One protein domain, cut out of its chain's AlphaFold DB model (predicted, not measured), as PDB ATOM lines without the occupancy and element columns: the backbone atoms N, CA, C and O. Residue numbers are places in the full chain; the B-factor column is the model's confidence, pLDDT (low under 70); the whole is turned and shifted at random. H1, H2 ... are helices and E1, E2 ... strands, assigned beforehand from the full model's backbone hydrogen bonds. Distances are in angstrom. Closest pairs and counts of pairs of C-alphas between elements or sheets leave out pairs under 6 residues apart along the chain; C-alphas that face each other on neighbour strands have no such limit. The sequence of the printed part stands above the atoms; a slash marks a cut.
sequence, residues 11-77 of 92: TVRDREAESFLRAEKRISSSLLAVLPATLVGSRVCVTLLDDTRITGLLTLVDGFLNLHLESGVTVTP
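Overview. This is residues 11 to 77 of the 92 residues of a protein of Echinococcus multilocularis (UniProt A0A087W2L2). A small, twisted antiparallel sheet of three strands, in the order E1, E2, E3, has one long helix, H1, reaching away from it as an arm. The two longer strands, E2 and E3, bend sharply, and residues 11 to 25 of H1 stick out free, so that the arm makes much of the length. The printed part has 67 residues, with one named helix followed by three named strands, a mixed class. It is only just loose, close to extended, with a radius of gyration of the C-alphas of 16.3 A and spans of 52 by 25 by 13 A.

Arrangement. The inner strand E2, residues 53 to 61, bends by 89 degrees at residue 57. Edge strand E3, residues 67 to 76, bends by 112 degrees at residue 71 and forms an antiparallel hairpin with E2 at 171 degrees; N 55 and O 74 are 2.9 A apart, within hydrogen-bond range. Edge strand E1, residues 43 to 47, forms a hairpin with E2, antiparallel at 121 degrees, with N 46 and O 54 at 2.8 A. The three strands form a meander, each the antiparallel neighbour of the one before. H1, residues 11 to 37, only grazes the sheet with residues 33 to 37; its closest C-alphas to E2 are those of Ala 37 and Val 61, 5.8 A apart. In H1, 21 of 23 O i to N i+4 pairs are within hydrogen-bond range.

Along the chain. E2 measures 17.8 A, E3 17.0 A and E1 13.6 A. H1 measures 37.9 A, from C-alpha 11 at (204.446, 143.483, 236.712) to C-alpha 37 at (189.714, 160.665, 267.123). E3 ends at C-alpha 76, (175.767, 177.536, 259.058).

Size, cuts and confidence. The C-alphas of Thr 11 and Gly 72, the two farthest apart, are 52.4 A from each other. The printed part has no cut, and its three links are tight. Residues 11 to 34 have pLDDT under 70.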
ATOM      1  N   THR A  11     205.732 143.645 236.020       59.88
ATOM      2  CA  THR A  11     204.446 143.483 236.712       59.88
ATOM      3  C   THR A  11     204.577 143.244 238.219       59.88
ATOM      4  O   THR A  11     203.716 143.673 238.982       59.88
ATOM      5  N   VAL A  12     205.649 142.581 238.668       60.66
ATOM      6  CA  VAL A  12     205.922 142.360 240.100       60.66
ATOM      7  C   VAL A  12     206.345 143.660 240.785       60.66
ATOM      8  O   VAL A  12     205.813 143.985 241.841       60.66
ATOM      9  N   ARG A  13     207.226 144.443 240.148       61.31
ATOM     10  CA  ARG A  13     207.676 145.741 240.676       61.31
ATOM     11  C   ARG A  13     206.553 146.770 240.732       61.31
ATOM     12  O   ARG A  13     206.450 147.488 241.720       61.31
ATOM     13  N   ASP A  14     205.688 146.797 239.723       63.22
ATOM     14  CA  ASP A  14     204.520 147.685 239.712       63.22
ATOM     15  C   ASP A  14     203.546 147.315 240.845       63.22
ATOM     16  O   ASP A  14     203.036 148.181 241.551       63.22
ATOM     17  N   ARG A  15     203.346 146.014 241.096       65.56
ATOM     18  CA  ARG A  15     202.489 145.524 242.187       65.56
ATOM     19  C   ARG A  15     203.058 145.829 243.575       65.56
ATOM     20  O   ARG A  15     202.295 146.135 244.490       65.56
ATOM     21  N   GLU A  16     204.374 145.748 243.737       64.31
ATOM     22  CA  GLU A  16     205.059 146.146 244.969       64.31
ATOM     23  C   GLU A  16     204.949 147.658 245.187       64.31
ATOM     24  O   GLU A  16     204.538 148.077 246.268       64.31
ATOM     25  N   ALA A  17     205.196 148.476 244.160       59.81
ATOM     26  CA  ALA A  17     205.045 149.930 244.227       59.81
ATOM     27  C   ALA A  17     203.615 150.355 244.604       59.81
ATOM     28  O   ALA A  17     203.437 151.168 245.508       59.81
ATOM     29  N   GLU A  18     202.591 149.745 244.002       61.25
ATOM     30  CA  GLU A  18     201.183 149.955 244.372       61.25
ATOM     31  C   GLU A  18     200.910 149.587 245.837       61.25
ATOM     32  O   GLU A  18     200.176 150.280 246.544       61.25
ATOM     33  N   SER A  19     201.524 148.512 246.338       58.91
ATOM     34  CA  SER A  19     201.368 148.101 247.735       58.91
ATOM     35  C   SER A  19     202.042 149.067 248.714       58.91
ATOM     36  O   SER A  19     201.455 149.372 249.754       58.91
ATOM     37  N   PHE A  20     203.213 149.602 248.356       58.69
ATOM     38  CA  PHE A  20     203.925 150.622 249.124       58.69
ATOM     39  C   PHE A  20     203.160 151.945 249.136       58.69
ATOM     40  O   PHE A  20     202.901 152.475 250.212       58.69
ATOM     41  N   LEU A  21     202.694 152.425 247.980       56.31
ATOM     42  CA  LEU A  21     201.864 153.633 247.886       56.31
ATOM     43  C   LEU A  21     200.556 153.479 248.669       56.31
ATOM     44  O   LEU A  21     200.092 154.410 249.331       56.31
ATOM     45  N   ARG A  22     199.958 152.283 248.648       58.38
ATOM     46  CA  ARG A  22     198.779 151.966 249.460       58.38
ATOM     47  C   ARG A  22     199.109 151.929 250.949       58.38
ATOM     48  O   ARG A  22     198.287 152.376 251.744       58.38
ATOM     49  N   ALA A  23     200.268 151.412 251.345       58.56
ATOM     50  CA  ALA A  23     200.709 151.390 252.737       58.56
ATOM     51  C   ALA A  23     201.002 152.802 253.258       58.56
ATOM     52  O   ALA A  23     200.531 153.157 254.333       58.56
ATOM     53  N   GLU A  24     201.678 153.637 252.477       56.94
ATOM     54  CA  GLU A  24     201.970 155.032 252.813       56.94
ATOM     55  C   GLU A  24     200.689 155.871 252.926       56.94
ATOM     56  O   GLU A  24     200.508 156.601 253.905       56.94
ATOM     57  N   LYS A  25     199.734 155.682 252.000       58.59
ATOM     58  CA  LYS A  25     198.384 156.253 252.121       58.59
ATOM     59  C   LYS A  25     197.676 155.789 253.389       58.59
ATOM     60  O   LYS A  25     197.029 156.605 254.030       58.59
ATOM     61  N   ARG A  26     197.809 154.512 253.769       56.72
ATOM     62  CA  ARG A  26     197.205 153.961 254.998       56.72
ATOM     63  C   ARG A  26     197.861 154.493 256.266       56.72
ATOM     64  O   ARG A  26     197.165 154.720 257.246       56.72
ATOM     65  N   ILE A  27     199.176 154.687 256.271       54.81
ATOM     66  CA  ILE A  27     199.908 155.240 257.417       54.81
ATOM     67  C   ILE A  27     199.544 156.713 257.594       54.81
ATOM     68  O   ILE A  27     199.190 157.127 258.695       54.81
ATOM     69  N   SER A  28     199.528 157.474 256.499       57.41
ATOM     70  CA  SER A  28     199.110 158.877 256.500       57.41
ATOM     71  C   SER A  28     197.638 159.026 256.888       57.41
ATOM     72  O   SER A  28     197.315 159.870 257.715       57.41
ATOM     73  N   SER A  29     196.744 158.171 256.376       56.81
ATOM     74  CA  SER A  29     195.327 158.184 256.765       56.81
ATOM     75  C   SER A  29     195.129 157.790 258.226       56.81
ATOM     76  O   SER A  29     194.295 158.379 258.900       56.81
ATOM     77  N   SER A  30     195.913 156.836 258.739       56.06
ATOM     78  CA  SER A  30     195.860 156.427 260.148       56.06
ATOM     79  C   SER A  30     196.328 157.556 261.067       56.06
ATOM     80  O   SER A  30     195.656 157.855 262.044       56.06
ATOM     81  N   LEU A  31     197.427 158.237 260.729       56.56
ATOM     82  CA  LEU A  31     197.914 159.410 261.468       56.56
ATOM     83  C   LEU A  31     196.931 160.585 261.409       56.56
ATOM     84  O   LEU A  31     196.686 161.227 262.429       56.56
ATOM     85  N   LEU A  32     196.322 160.834 260.246       60.09
ATOM     86  CA  LEU A  32     195.280 161.850 260.099       60.09
ATOM     87  C   LEU A  32     194.003 161.495 260.865       60.09
ATOM     88  O   LEU A  32     193.334 162.415 261.307       60.09
ATOM     89  N   ALA A  33     193.677 160.211 261.051       60.94
ATOM     90  CA  ALA A  33     192.514 159.764 261.826       60.94
ATOM     91  C   ALA A  33     192.712 159.857 263.337       60.94
ATOM     92  O   ALA A  33     191.745 160.087 264.061       60.94
ATOM     93  N   VAL A  34     193.954 159.767 263.819       62.69
ATOM     94  CA  VAL A  34     194.260 159.939 265.246       62.69
ATOM     95  C   VAL A  34     193.880 161.339 265.730       62.69
ATOM     96  O   VAL A  34     193.312 161.470 266.808       62.69
ATOM     97  N   LEU A  35     194.144 162.383 264.941       72.31
ATOM     98  CA  LEU A  35     193.894 163.768 265.357       72.31
ATOM     99  C   LEU A  35     192.410 164.083 265.641       72.31
ATOM    100  O   LEU A  35     192.129 164.608 266.710       72.31
ATOM    101  N   PRO A  36     191.440 163.766 264.768       73.12
ATOM    102  CA  PRO A  36     190.028 163.930 265.089       73.12
ATOM    103  C   PRO A  36     189.517 162.868 266.072       73.12
ATOM    104  O   PRO A  36     188.603 163.162 266.836       73.12
ATOM    105  N   ALA A  37     190.109 161.669 266.131       82.31
ATOM    106  CA  ALA A  37     189.714 160.665 267.123       82.31
ATOM    107  C   ALA A  37     189.975 161.121 268.573       82.31
ATOM    108  O   ALA A  37     189.207 160.762 269.464       82.31
ATOM    109  N   THR A  38     190.994 161.952 268.832       85.19
ATOM    110  CA  THR A  38     191.208 162.542 270.173       85.19
ATOM    111  C   THR A  38     190.149 163.577 270.555       85.19
ATOM    112  O   THR A  38     190.025 163.911 271.731       85.19
ATOM    113  N   LEU A  39     189.367 164.069 269.589       88.19
ATOM    114  CA  LEU A  39     188.286 165.031 269.805       88.19
ATOM    115  C   LEU A  39     186.930 164.354 270.055       88.19
ATOM    116  O   LEU A  39     185.940 165.053 270.275       88.19
ATOM    117  N   VAL A  40     186.848 163.019 270.023       91.75
ATOM    118  CA  VAL A  40     185.611 162.289 270.342       91.75
ATOM    119  C   VAL A  40     185.150 162.646 271.761       91.75
ATOM    120  O   VAL A  40     185.936 162.668 272.705       91.75
ATOM    121  N   GLY A  41     183.864 162.964 271.907       92.81
ATOM    122  CA  GLY A  41     183.257 163.500 273.127       92.81
ATOM    123  C   GLY A  41     183.311 165.028 273.242       92.81
ATOM    124  O   GLY A  41     182.725 165.582 274.170       92.81
ATOM    125  N   SER A  42     183.963 165.726 272.306       92.81
ATOM    126  CA  SER A  42     184.036 167.194 272.276       92.81
ATOM    127  C   SER A  42     183.101 167.803 271.232       92.81
ATOM    128  O   SER A  42     182.765 167.187 270.217       92.81
ATOM    129  N   ARG A  43     182.688 169.053 271.463       94.44
ATOM    130  CA  ARG A  43     181.947 169.843 270.471       94.44
ATOM    131  C   ARG A  43     182.933 170.394 269.440       94.44
ATOM    132  O   ARG A  43     183.852 171.123 269.801       94.44
ATOM    133  N   VAL A  44     182.741 170.047 268.172       92.81
ATOM    134  CA  VAL A  44     183.633 170.407 267.060       92.81
ATOM    135  C   VAL A  44     182.891 171.236 266.016       92.81
ATOM    136  O   VAL A  44     181.673 171.122 265.882       92.81
ATOM    137  N   CYS A  45     183.632 172.056 265.268       93.50
ATOM    138  CA  CYS A  45     183.146 172.777 264.091       93.50
ATOM    139  C   CYS A  45     183.921 172.293 262.862       93.50
ATOM    140  O   CYS A  45     185.142 172.428 262.800       93.50
ATOM    141  N   VAL A  46     183.206 171.745 261.887       91.81
ATOM    142  CA  VAL A  46     183.741 171.207 260.634       91.81
ATOM    143  C   VAL A  46     183.367 172.163 259.510       91.81
ATOM    144  O   VAL A  46     182.202 172.520 259.375       91.81
ATOM    145  N   THR A  47     184.344 172.586 258.712       93.00
ATOM    146  CA  THR A  47     184.088 173.368 257.493       93.00
ATOM    147  C   THR A  47     184.133 172.417 256.303       93.00
ATOM    148  O   THR A  47     185.118 171.700 256.131       93.00
ATOM    149  N   LEU A  48     183.049 172.364 255.534       91.06
ATOM    150  CA  LEU A  48     182.935 171.562 254.321       91.06
ATOM    151  C   LEU A  48     183.586 172.274 253.125       91.06
ATOM    152  O   LEU A  48     183.965 173.439 253.206       91.06
ATOM    153  N   LEU A  49     183.717 171.562 252.003       89.44
ATOM    154  CA  LEU A  49     184.343 172.082 250.779       89.44
ATOM    155  C   LEU A  49     183.590 173.265 250.153       89.44
ATOM    156  O   LEU A  49     184.180 174.028 249.396       89.44
ATOM    157  N   ASP A  50     182.299 173.391 250.441       88.75
ATOM    158  CA  ASP A  50     181.430 174.479 249.994       88.75
ATOM    159  C   ASP A  50     181.373 175.639 251.003       88.75
ATOM    160  O   ASP A  50     180.445 176.435 250.942       88.75
ATOM    161  N   ASP A  51     182.321 175.711 251.946       87.81
ATOM    162  CA  ASP A  51     182.384 176.666 253.062       87.81
ATOM    163  C   ASP A  51     181.214 176.587 254.066       87.81
ATOM    164  O   ASP A  51     181.139 177.386 255.008       87.81
ATOM    165  N   THR A  52     180.333 175.586 253.948       89.88
ATOM    166  CA  THR A  52     179.320 175.293 254.968       89.88
ATOM    167  C   THR A  52     180.005 174.874 256.268       89.88
ATOM    168  O   THR A  52     180.861 173.987 256.285       89.88
ATOM    169  N   ARG A  53     179.605 175.466 257.398       93.50
ATOM    170  CA  ARG A  53     180.111 175.087 258.726       93.50
ATOM    171  C   ARG A  53     179.095 174.238 259.467       93.50
ATOM    172  O   ARG A  53     177.973 174.675 259.711       93.50
ATOM    173  N   ILE A  54     179.506 173.051 259.892       94.38
ATOM    174  CA  ILE A  54     178.700 172.134 260.697       94.38
ATOM    175  C   ILE A  54     179.303 172.051 262.095       94.38
ATOM    176  O   ILE A  54     180.445 171.633 262.259       94.38
ATOM    177  N   THR A  55     178.538 172.432 263.117       94.94
ATOM    178  CA  THR A  55     178.965 172.335 264.521       94.94
ATOM    179  C   THR A  55     178.122 171.310 265.265       94.94
ATOM    180  O   THR A  55     176.896 171.390 265.218       94.94
ATOM    181  N   GLY A  56     178.756 170.386 265.990       95.00
ATOM    182  CA  GLY A  56     178.075 169.326 266.743       95.00
ATOM    183  C   GLY A  56     179.003 168.585 267.709       95.00
ATOM    184  O   GLY A  56     180.200 168.864 267.758       95.00
ATOM    185  N   LEU A  57     178.454 167.666 268.506       95.81
ATOM    186  CA  LEU A  57     179.235 166.781 269.379       95.81
ATOM    187  C   LEU A  57     179.806 165.625 268.554       95.81
ATOM    188  O   LEU A  57     179.032 164.855 267.996       95.81
ATOM    189  N   LEU A  58     181.128 165.479 268.493       94.56
ATOM    190  CA  LEU A  58     181.758 164.362 267.787       94.56
ATOM    191  C   LEU A  58     181.635 163.077 268.606       94.56
ATOM    192  O   LEU A  58     182.192 162.996 269.697       94.56
ATOM    193  N   THR A  59     180.940 162.065 268.092       94.62
ATOM    194  CA  THR A  59     180.732 160.788 268.799       94.62
ATOM    195  C   THR A  59     181.580 159.656 268.241       94.62
ATOM    196  O   THR A  59     181.957 158.751 268.985       94.62
ATOM    197  N   LEU A  60     181.919 159.710 266.952       92.25
ATOM    198  CA  LEU A  60     182.711 158.682 266.292       92.25
ATOM    199  C   LEU A  60     183.465 159.243 265.081       92.25
ATOM    200  O   LEU A  60     182.976 160.125 264.372       92.25
ATOM    201  N   VAL A  61     184.657 158.693 264.852       89.62
ATOM    202  CA  VAL A  61     185.473 158.883 263.651       89.62
ATOM    203  C   VAL A  61     185.834 157.500 263.130       89.62
ATOM    204  O   VAL A  61     186.360 156.683 263.889       89.62
ATOM    205  N   ASP A  62     185.546 157.214 261.863       84.81
ATOM    206  CA  ASP A  62     185.919 155.933 261.257       84.81
ATOM    207  C   ASP A  62     187.329 155.958 260.627       84.81
ATOM    208  O   ASP A  62     188.015 156.981 260.579       84.81
ATOM    209  N   GLY A  63     187.784 154.810 260.113       77.19
ATOM    210  CA  GLY A  63     189.098 154.683 259.466       77.19
ATOM    211  C   GLY A  63     189.245 155.434 258.132       77.19
ATOM    212  O   GLY A  63     190.331 155.420 257.550       77.19
ATOM    213  N   PHE A  64     188.173 156.065 257.648       81.38
ATOM    214  CA  PHE A  64     188.121 156.870 256.429       81.38
ATOM    215  C   PHE A  64     187.893 158.361 256.718       81.38
ATOM    216  O   PHE A  64     187.719 159.122 255.769       81.38
ATOM    217  N   LEU A  65     187.952 158.782 257.990       83.06
ATOM    218  CA  LEU A  65     187.698 160.156 258.447       83.06
ATOM    219  C   LEU A  65     186.247 160.624 258.288       83.06
ATOM    220  O   LEU A  65     185.987 161.827 258.280       83.06
ATOM    221  N   ASN A  66     185.286 159.703 258.219       87.88
ATOM    222  CA  ASN A  66     183.884 160.078 258.336       87.88
ATOM    223  C   ASN A  66     183.586 160.445 259.795       87.88
ATOM    224  O   ASN A  66     183.865 159.673 260.715       87.88
ATOM    225  N   LEU A  67     183.032 161.642 259.996       91.31
ATOM    226  CA  LEU A  67     182.738 162.208 261.312       91.31
ATOM    227  C   LEU A  67     181.253 162.042 261.630       91.31
ATOM    228  O   LEU A  67     180.397 162.514 260.881       91.31
ATOM    229  N   HIS A  68     180.944 161.419 262.764       93.56
ATOM    230  CA  HIS A  68     179.579 161.311 263.271       93.56
ATOM    231  C   HIS A  68     179.351 162.396 264.319       93.56
ATOM    232  O   HIS A  68     179.996 162.403 265.370       93.56
ATOM    233  N   LEU A  69     178.449 163.327 264.011       94.12
ATOM    234  CA  LEU A  69     178.085 164.430 264.893       94.12
ATOM    235  C   LEU A  69     176.678 164.216 265.455       94.12
ATOM    236  O   LEU A  69     175.734 163.990 264.699       94.12
ATOM    237  N   GLU A  70     176.524 164.352 266.767       92.81
ATOM    238  CA  GLU A  70     175.242 164.261 267.471       92.81
ATOM    239  C   GLU A  70     174.962 165.516 268.317       92.81
ATOM    240  O   GLU A  70     175.773 166.439 268.393       92.81
ATOM    241  N   SER A  71     173.782 165.546 268.952       82.19
ATOM    242  CA  SER A  71     173.353 166.526 269.966       82.19
ATOM    243  C   SER A  71     173.565 168.006 269.604       82.19
ATOM    244  O   SER A  71     174.574 168.639 269.934       82.19
ATOM    245  N   GLY A  72     172.535 168.609 269.001       82.69
ATOM    246  CA  GLY A  72     172.522 170.040 268.686       82.69
ATOM    247  C   GLY A  72     173.425 170.381 267.507       82.69
ATOM    248  O   GLY A  72     174.234 171.308 267.605       82.69
ATOM    249  N   VAL A  73     173.291 169.607 266.424       92.38
ATOM    250  CA  VAL A  73     173.958 169.863 265.147       92.38
ATOM    251  C   VAL A  73     173.399 171.150 264.551       92.38
ATOM    252  O   VAL A  73     172.194 171.287 264.356       92.38
ATOM    253  N   THR A  74     174.285 172.100 264.275       94.44
ATOM    254  CA  THR A  74     173.950 173.382 263.649       94.44
ATOM    255  C   THR A  74     174.689 173.494 262.331       94.44
ATOM    256  O   THR A  74     175.888 173.226 262.264       94.44
ATOM    257  N   VAL A  75     173.958 173.872 261.285       94.56
ATOM    258  CA  VAL A  75     174.496 174.058 259.939       94.56
ATOM    259  C   VAL A  75     174.445 175.545 259.634       94.56
ATOM    260  O   VAL A  75     173.372 176.139 259.578       94.56
ATOM    261  N   THR A  76     175.618 176.149 259.489       93.19
ATOM    262  CA  THR A  76     175.767 177.536 259.058       93.19
ATOM    263  C   THR A  76     176.126 177.510 257.576       93.19
ATOM    264  O   THR A  76     177.159 176.925 257.238       93.19
ATOM    265  N   PRO A  77     175.296 178.092 256.694       90.50
ATOM    266  CA  PRO A  77     175.604 178.149 255.271       90.50
ATOM    267  C   PRO A  77     176.908 178.924 255.036       90.50
ATOM    268  O   PRO A  77     177.332 179.689 255.914       90.50
TER     269      PRO A  77